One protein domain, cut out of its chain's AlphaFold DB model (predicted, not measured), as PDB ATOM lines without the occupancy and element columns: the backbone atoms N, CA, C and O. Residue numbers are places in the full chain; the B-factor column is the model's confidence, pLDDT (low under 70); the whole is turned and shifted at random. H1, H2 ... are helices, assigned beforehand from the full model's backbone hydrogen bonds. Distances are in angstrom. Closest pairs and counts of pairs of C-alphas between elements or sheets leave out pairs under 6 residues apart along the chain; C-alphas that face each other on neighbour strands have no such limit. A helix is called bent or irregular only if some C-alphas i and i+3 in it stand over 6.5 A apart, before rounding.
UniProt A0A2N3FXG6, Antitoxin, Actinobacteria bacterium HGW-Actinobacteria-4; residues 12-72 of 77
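Overview. This is residues 12 to 72 of the 77 residues of the protein "Antitoxin" of Actinobacteria bacterium HGW-Actinobacteria-4 (UniProt A0A2N3FXG6). One long helix, H2, is a bar with a shorter helix turned off at each end, in a wide open bracket. H1 packs across the first end of H2, while residues 37 to 72, with most of H2 and the whole of H3, stick out free. The 61 printed residues hold three named helices, in the order H1, H2, H3, and no named strand; the class is all helix. The whole is extended, with a radius of gyration of the C-alphas of 20.8 A and spans of 55 by 26 by 17 A.

Arrangement. H1, residues 12 to 22, touches H2, residues 29 to 55. Their closest C-alphas, those of Leu 17 and Arg 29, are 6.0 A apart. H2 touches H1 with residues 29 to 33 alone. The two helices stand at a steep tilt of 66 degrees and run opposite ways. H3, residues 60 to 72, is apart from both H1 and H2. In H1, H2 and H3 every O i to N i+4 pair is within hydrogen-bond range.

Along the chain. H1 begins at C-alpha 12, at (90.196, 108.243, 143.839), and is 15.2 A long from first to last C-alpha. H2 runs 39.2 A from C-alpha 29, at (93.491, 95.644, 139.659), to C-alpha 55, and is not bent. H3 is 18.3 A long and ends at C-alpha 72, at (42.202, 85.443, 127.517).

Size, cuts and confidence. The two C-alphas farthest apart, those of Glu 15 and Asn 72, are 56.0 A apart. The printed part has no cut. The link from H1 to H2, residues 23 to 28, is short, and that from H2 to H3, residues 56 to 59, is tight. The mean pLDDT of the printed part is 91.7, and residue 57 alone is under 70.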
ATOM      1  N   HIS A  12      91.388 108.816 143.204       98.06
ATOM      2  CA  HIS A  12      90.196 108.243 143.839       98.06
ATOM      3  C   HIS A  12      89.680 106.963 143.148       98.06
ATOM      4  O   HIS A  12      89.127 106.081 143.805       98.06
ATOM      5  N   LEU A  13      89.860 106.819 141.828       96.75
ATOM      6  CA  LEU A  13      89.490 105.585 141.126       96.75
ATOM      7  C   LEU A  13      90.495 104.467 141.402       96.75
ATOM      8  O   LEU A  13      90.104 103.305 141.509       96.75
ATOM      9  N   VAL A  14      91.777 104.806 141.540       96.69
ATOM     10  CA  VAL A  14      92.815 103.843 141.927       96.69
ATOM     11  C   VAL A  14      92.563 103.343 143.351       96.69
ATOM     12  O   VAL A  14      92.562 102.136 143.575       96.69
ATOM     13  N   GLU A  15      92.239 104.237 144.285       97.75
ATOM     14  CA  GLU A  15      91.881 103.892 145.669       97.75
ATOM     15  C   GLU A  15      90.656 102.967 145.752       97.75
ATOM     16  O   GLU A  15      90.617 102.023 146.553       97.75
ATOM     17  N   TYR A  16      89.655 103.200 144.899       96.44
ATOM     18  CA  TYR A  16      88.490 102.327 144.794       96.44
ATOM     19  C   TYR A  16      88.869 100.924 144.301       96.44
ATOM     20  O   TYR A  16      88.477  99.929 144.917       96.44
ATOM     21  N   LEU A  17      89.671 100.825 143.233       96.50
ATOM     22  CA  LEU A  17      90.161  99.539 142.723       96.50
ATOM     23  C   LEU A  17      90.969  98.788 143.789       96.50
ATOM     24  O   LEU A  17      90.797  97.581 143.960       96.50
ATOM     25  N   ASP A  18      91.805  99.501 144.538       96.94
ATOM     26  CA  ASP A  18      92.613  98.938 145.621       96.94
ATOM     27  C   ASP A  18      91.756  98.377 146.742       96.94
ATOM     28  O   ASP A  18      92.037  97.299 147.270       96.94
ATOM     29  N   THR A  19      90.673  99.075 147.074       97.44
ATOM     30  CA  THR A  19      89.719  98.610 148.077       97.44
ATOM     31  C   THR A  19      89.032  97.320 147.636       97.44
ATOM     32  O   THR A  19      88.946  96.399 148.443       97.44
ATOM     33  N   GLN A  20      88.646  97.197 146.361       97.06
ATOM     34  CA  GLN A  20      88.066  95.957 145.826       97.06
ATOM     35  C   GLN A  20      89.043  94.778 145.874       97.06
ATOM     36  O   GLN A  20      88.660  93.663 146.221       97.06
ATOM     37  N   VAL A  21      90.315  95.006 145.539       97.31
ATOM     38  CA  VAL A  21      91.333  93.946 145.590       97.31
ATOM     39  C   VAL A  21      91.609  93.532 147.035       97.31
ATOM     40  O   VAL A  21      91.642  92.344 147.339       97.31
ATOM     41  N   ARG A  22      91.750  94.501 147.946       97.38
ATOM     42  CA  ARG A  22      91.978  94.253 149.376       97.38
ATOM     43  C   ARG A  22      90.808  93.528 150.045       97.38
ATOM     44  O   ARG A  22      91.043  92.711 150.926       97.38
ATOM     45  N   ALA A  23      89.576  93.819 149.633       96.88
ATOM     46  CA  ALA A  23      88.378  93.129 150.107       96.88
ATOM     47  C   ALA A  23      88.247  91.696 149.555       96.88
ATOM     48  O   ALA A  23      87.442  90.922 150.059       96.88
ATOM     49  N   GLY A  24      89.037  91.328 148.539       95.75
ATOM     50  CA  GLY A  24      88.934  90.037 147.857       95.75
ATOM     51  C   GLY A  24      87.859  89.989 146.766       95.75
ATOM     52  O   GLY A  24      87.715  88.965 146.102       95.75
ATOM     53  N   ASP A  25      87.159  91.098 146.508       95.06
ATOM     54  CA  ASP A  25      86.133  91.205 145.461       95.06
ATOM     55  C   ASP A  25      86.719  91.123 144.046       95.06
ATOM     56  O   ASP A  25      85.991  90.940 143.064       95.06
ATOM     57  N   ALA A  26      88.032  91.315 143.902       95.38
ATOM     58  CA  ALA A  26      88.752  91.152 142.650       95.38
ATOM     59  C   ALA A  26      90.141  90.546 142.882       95.38
ATOM     60  O   ALA A  26      90.898  91.003 143.732       95.38
ATOM     61  N   ALA A  27      90.519  89.575 142.048       94.69
ATOM     62  CA  ALA A  27      91.824  88.916 142.131       94.69
ATOM     63  C   ALA A  27      93.014  89.843 141.796       94.69
ATOM     64  O   ALA A  27      94.152  89.543 142.143       94.69
ATOM     65  N   SER A  28      92.778  90.951 141.085       96.12
ATOM     66  CA  SER A  28      93.790  91.965 140.767       96.12
ATOM     67  C   SER A  28      93.144  93.268 140.289       96.12
ATOM     68  O   SER A  28      91.979  93.282 139.882       96.12
ATOM     69  N   ARG A  29      93.922  94.362 140.253       94.50
ATOM     70  CA  ARG A  29      93.491  95.644 139.659       94.50
ATOM     71  C   ARG A  29      93.067  95.479 138.201       94.50
ATOM     72  O   ARG A  29      92.044  96.015 137.794       94.50
ATOM     73  N   ALA A  30      93.824  94.702 137.425       95.06
ATOM     74  CA  ALA A  30      93.503  94.433 136.027       95.06
ATOM     75  C   ALA A  30      92.172  93.677 135.886       95.06
ATOM     76  O   ALA A  30      91.370  94.020 135.023       95.06
ATOM     77  N   ALA A  31      91.902  92.699 136.760       95.12
ATOM     78  CA  ALA A  31      90.625  91.987 136.775       95.12
ATOM     79  C   ALA A  31      89.455  92.911 137.154       95.12
ATOM     80  O   ALA A  31      88.397  92.851 136.528       95.12
ATOM     81  N   ALA A  32      89.650  93.801 138.132       95.75
ATOM     82  CA  ALA A  32      88.654  94.799 138.516       95.75
ATOM     83  C   ALA A  32      88.339  95.772 137.364       95.75
ATOM     84  O   ALA A  32      87.169  95.980 137.040       95.75
ATOM     85  N   VAL A  33      89.372  96.298 136.695       95.88
ATOM     86  CA  VAL A  33      89.232  97.182 135.525       95.88
ATOM     87  C   VAL A  33      88.542  96.461 134.368       95.88
ATOM     88  O   VAL A  33      87.583  96.987 133.810       95.88
ATOM     89  N   ALA A  34      88.969  95.241 134.034       94.88
ATOM     90  CA  ALA A  34      88.361  94.459 132.960       94.88
ATOM     91  C   ALA A  34      86.868  94.206 133.219       94.88
ATOM     92  O   ALA A  34      86.042  94.393 132.327       94.88
ATOM     93  N   ARG A  35      86.501  93.852 134.458       94.88
ATOM     94  CA  ARG A  35      85.100  93.675 134.861       94.88
ATOM     95  C   ARG A  35      84.292  94.965 134.721       94.88
ATOM     96  O   ARG A  35      83.149  94.913 134.268       94.88
ATOM     97  N   ALA A  36      84.860  96.103 135.122       94.75
ATOM     98  CA  ALA A  36      84.200  97.400 135.009       94.75
ATOM     99  C   ALA A  36      83.944  97.776 133.541       94.75
ATOM    100  O   ALA A  36      82.818  98.120 133.188       94.75
ATOM    101  N   ILE A  37      84.953  97.619 132.677       95.56
ATOM    102  CA  ILE A  37      84.842  97.904 131.240       95.56
ATOM    103  C   ILE A  37      83.832  96.968 130.570       95.56
ATOM    104  O   ILE A  37      83.009  97.419 129.782       95.56
ATOM    105  N   GLU A  38      83.829  95.676 130.903       96.19
ATOM    106  CA  GLU A  38      82.876  94.731 130.311       96.19
ATOM    107  C   GLU A  38      81.431  95.011 130.748       96.19
ATOM    108  O   GLU A  38      80.488  94.811 129.980       96.19
ATOM    109  N   ARG A  39      81.226  95.503 131.976       95.75
ATOM    110  CA  ARG A  39      79.907  95.978 132.415       95.75
ATOM    111  C   ARG A  39      79.450  97.174 131.580       95.75
ATOM    112  O   ARG A  39      78.302  97.173 131.147       95.75
ATOM    113  N   GLU A  40      80.335  98.133 131.328       96.88
ATOM    114  CA  GLU A  40      80.019  99.308 130.511       96.88
ATOM    115  C   GLU A  40      79.741  98.930 129.052       96.88
ATOM    116  O   GLU A  40      78.750  99.354 128.466       96.88
ATOM    117  N   ARG A  41      80.544  98.024 128.482       96.62
ATOM    118  CA  ARG A  41      80.321  97.494 127.132       96.62
ATOM    119  C   ARG A  41      78.935  96.861 127.003       96.62
ATOM    120  O   ARG A  41      78.221  97.138 126.044       96.62
ATOM    121  N   ARG A  42      78.539  96.028 127.973       95.62
ATOM    122  CA  ARG A  42      77.196  95.423 127.998       95.62
ATOM    123  C   ARG A  42      76.093  96.469 128.140       95.62
ATOM    124  O   ARG A  42      75.042  96.298 127.532       95.62
ATOM    125  N   HIS A  43      76.330  97.532 128.906       95.69
ATOM    126  CA  HIS A  43      75.380  98.631 129.032       95.69
ATOM    127  C   HIS A  43      75.155  99.338 127.690       95.69
ATOM    128  O   HIS A  43      74.011  99.475 127.271       95.69
ATOM    129  N   HIS A  44      76.226  99.682 126.967       96.00
ATOM    130  CA  HIS A  44      76.116 100.308 125.648       96.00
ATOM    131  C   HIS A  44      75.398  99.436 124.617       96.00
ATOM    132  O   HIS A  44      74.577  99.952 123.865       96.00
ATOM    133  N   VAL A  45      75.668  98.128 124.597       95.00
ATOM    134  CA  VAL A  45      74.961  97.201 123.697       95.00
ATOM    135  C   VAL A  45      73.464  97.194 124.004       95.00
ATOM    136  O   VAL A  45      72.662  97.416 123.106       95.00
ATOM    137  N   ALA A  46      73.085  97.043 125.276       92.50
ATOM    138  CA  ALA A  46      71.678  97.042 125.671       92.50
ATOM    139  C   ALA A  46      70.974  98.375 125.366       92.50
ATOM    140  O   ALA A  46      69.801  98.385 125.003       92.50
ATOM    141  N   MET A  47      71.679  99.502 125.506       95.00
ATOM    142  CA  MET A  47      71.145 100.812 125.138       95.00
ATOM    143  C   MET A  47      70.911 100.941 123.633       95.00
ATOM    144  O   MET A  47      69.883 101.482 123.235       95.00
ATOM    145  N   GLU A  48      71.837 100.459 122.804       92.38
ATOM    146  CA  GLU A  48      71.664 100.507 121.351       92.38
ATOM    147  C   GLU A  48      70.530  99.589 120.899       92.38
ATOM    148  O   GLU A  48      69.679 100.016 120.121       92.38
ATOM    149  N   ASP A  49      70.439  98.383 121.459       91.62
ATOM    150  CA  ASP A  49      69.324  97.474 121.198       91.62
ATOM    151  C   ASP A  49      67.989  98.128 121.581       91.62
ATOM    152  O   ASP A  49      67.060  98.174 120.776       91.62
ATOM    153  N   ALA A  50      67.898  98.725 122.776       90.25
ATOM    154  CA  ALA A  50      66.703  99.445 123.212       90.25
ATOM    155  C   ALA A  50      66.357 100.617 122.280       90.25
ATOM    156  O   ALA A  50      65.181 100.859 122.013       90.25
ATOM    157  N   ARG A  51      67.362 101.325 121.750       92.00
ATOM    158  CA  ARG A  51      67.166 102.406 120.777       92.00
ATOM    159  C   ARG A  51      66.619 101.878 119.451       92.00
ATOM    160  O   ARG A  51      65.744 102.516 118.871       92.00
ATOM    161  N   ILE A  52      67.113 100.735 118.976       89.69
ATOM    162  CA  ILE A  52      66.611 100.064 117.770       89.69
ATOM    163  C   ILE A  52      65.158  99.638 117.980       89.69
ATOM    164  O   ILE A  52      64.311  99.962 117.151       89.69
ATOM    165  N   TYR A  53      64.851  98.984 119.103       84.31
ATOM    166  CA  TYR A  53      63.485  98.573 119.425       84.31
ATOM    167  C   TYR A  53      62.535  99.765 119.580       84.31
ATOM    168  O   TYR A  53      61.413  99.700 119.099       84.31
ATOM    169  N   ALA A  54      62.980 100.869 120.185       85.75
ATOM    170  CA  ALA A  54      62.174 102.083 120.307       85.75
ATOM    171  C   ALA A  54      61.936 102.792 118.961       85.75
ATOM    172  O   ALA A  54      60.952 103.513 118.814       85.75
ATOM    173  N   ALA A  55      62.848 102.632 117.997       84.88
ATOM    174  CA  ALA A  55      62.714 103.191 116.653       84.88
ATOM    175  C   ALA A  55      61.908 102.290 115.702       84.88
ATOM    176  O   ALA A  55      61.428 102.768 114.673       84.88
ATOM    177  N   ALA A  56      61.774 101.000 116.017       79.75
ATOM    178  CA  ALA A  56      60.895 100.103 115.288       79.75
ATOM    179  C   ALA A  56      59.432 100.511 115.536       79.75
ATOM    180  O   ALA A  56      59.020 100.738 116.671       79.75
ATOM    181  N   SER A  57      58.649 100.637 114.458       68.12
ATOM    182  CA  SER A  57      57.195 100.797 114.565       68.12
ATOM    183  C   SER A  57      56.591  99.576 115.250       68.12
ATOM    184  O   SER A  57      57.155  98.485 115.170       68.12
ATOM    185  N   ASP A  58      55.425  99.768 115.866       72.38
ATOM    186  CA  ASP A  58      54.687  98.710 116.549       72.38
ATOM    187  C   ASP A  58      54.545  97.479 115.641       72.38
ATOM    188  O   ASP A  58      54.085  97.579 114.496       72.38
ATOM    189  N   ASP A  59      54.994  96.329 116.138       79.75
ATOM    190  CA  ASP A  59      54.883  95.060 115.432       79.75
ATOM    191  C   ASP A  59      53.422  94.609 115.523       79.75
ATOM    192  O   ASP A  59      52.928  94.252 116.595       79.75
ATOM    193  N   ALA A  60      52.709  94.678 114.397       82.38
ATOM    194  CA  ALA A  60      51.277  94.414 114.341       82.38
ATOM    195  C   ALA A  60      50.911  92.994 114.803       82.38
ATOM    196  O   ALA A  60      49.858  92.808 115.417       82.38
ATOM    197  N   ASP A  61      51.779  92.008 114.562       84.50
ATOM    198  CA  ASP A  61      51.550  90.630 114.996       84.50
ATOM    199  C   ASP A  61      51.762  90.502 116.509       84.50
ATOM    200  O   ASP A  61      50.968  89.853 117.201       84.50
ATOM    201  N   LEU A  62      52.774  91.182 117.059       83.38
ATOM    202  CA  LEU A  62      52.994  91.243 118.507       83.38
ATOM    203  C   LEU A  62      51.870  92.009 119.227       83.38
ATOM    204  O   LEU A  62      51.407  91.585 120.292       83.38
ATOM    205  N   ALA A  63      51.374  93.097 118.641       85.69
ATOM    206  CA  ALA A  63      50.224  93.846 119.140       85.69
ATOM    207  C   ALA A  63      48.945  92.988 119.122       85.69
ATOM    208  O   ALA A  63      48.203  92.936 120.106       85.69
ATOM    209  N   ALA A  64      48.708  92.237 118.042       87.94
ATOM    210  CA  ALA A  64      47.584  91.308 117.956       87.94
ATOM    211  C   ALA A  64      47.697  90.172 118.989       87.94
ATOM    212  O   ALA A  64      46.703  89.810 119.629       87.94
ATOM    213  N   PHE A  65      48.903  89.632 119.199       86.69
ATOM    214  CA  PHE A  65      49.157  88.601 120.203       86.69
ATOM    215  C   PHE A  65      48.914  89.109 121.628       86.69
ATOM    216  O   PHE A  65      48.198  88.460 122.391       86.69
ATOM    217  N   THR A  66      49.458  90.274 121.991       88.81
ATOM    218  CA  THR A  66      49.272  90.869 123.328       88.81
ATOM    219  C   THR A  66      47.804  91.198 123.601       88.81
ATOM    220  O   THR A  66      47.304  90.871 124.678       88.81
ATOM    221  N   ALA A  67      47.075  91.729 122.613       88.62
ATOM    222  CA  ALA A  67      45.634  91.958 122.716       88.62
ATOM    223  C   ALA A  67      44.854  90.651 122.942       88.62
ATOM    224  O   ALA A  67      43.964  90.582 123.795       88.62
ATOM    225  N   ARG A  68      45.206  89.581 122.217       88.38
ATOM    226  CA  ARG A  68      44.582  88.259 122.368       88.38
ATOM    227  C   ARG A  68      44.905  87.615 123.715       88.38
ATOM    228  O   ARG A  68      44.029  86.981 124.297       88.38
ATOM    229  N   ALA A  69      46.135  87.765 124.200       88.06
ATOM    230  CA  ALA A  69      46.553  87.267 125.504       88.06
ATOM    231  C   ALA A  69      45.808  87.991 126.634       88.06
ATOM    232  O   ALA A  69      45.221  87.323 127.479       88.06
ATOM    233  N   ALA A  70      45.729  89.326 126.591       88.69
ATOM    234  CA  ALA A  70      44.993  90.125 127.571       88.69
ATOM    235  C   ALA A  70      43.496  89.772 127.619       88.69
ATOM    236  O   ALA A  70      42.920  89.685 128.698       88.69
ATOM    237  N   ALA A  71      42.874  89.505 126.465       87.00
ATOM    238  CA  ALA A  71      41.478  89.066 126.392       87.00
ATOM    239  C   ALA A  71      41.236  87.658 126.973       87.00
ATOM    240  O   ALA A  71      40.100  87.322 127.304       87.00
ATOM    241  N   ASN A  72      42.283  86.835 127.077       85.81
ATOM    242  CA  ASN A  72      42.202  85.443 127.517       85.81
ATOM    243  C   ASN A  72      42.814  85.207 128.909       85.81
ATOM    244  O   ASN A  72      42.740  84.084 129.411       85.81
TER     245      ASN A  72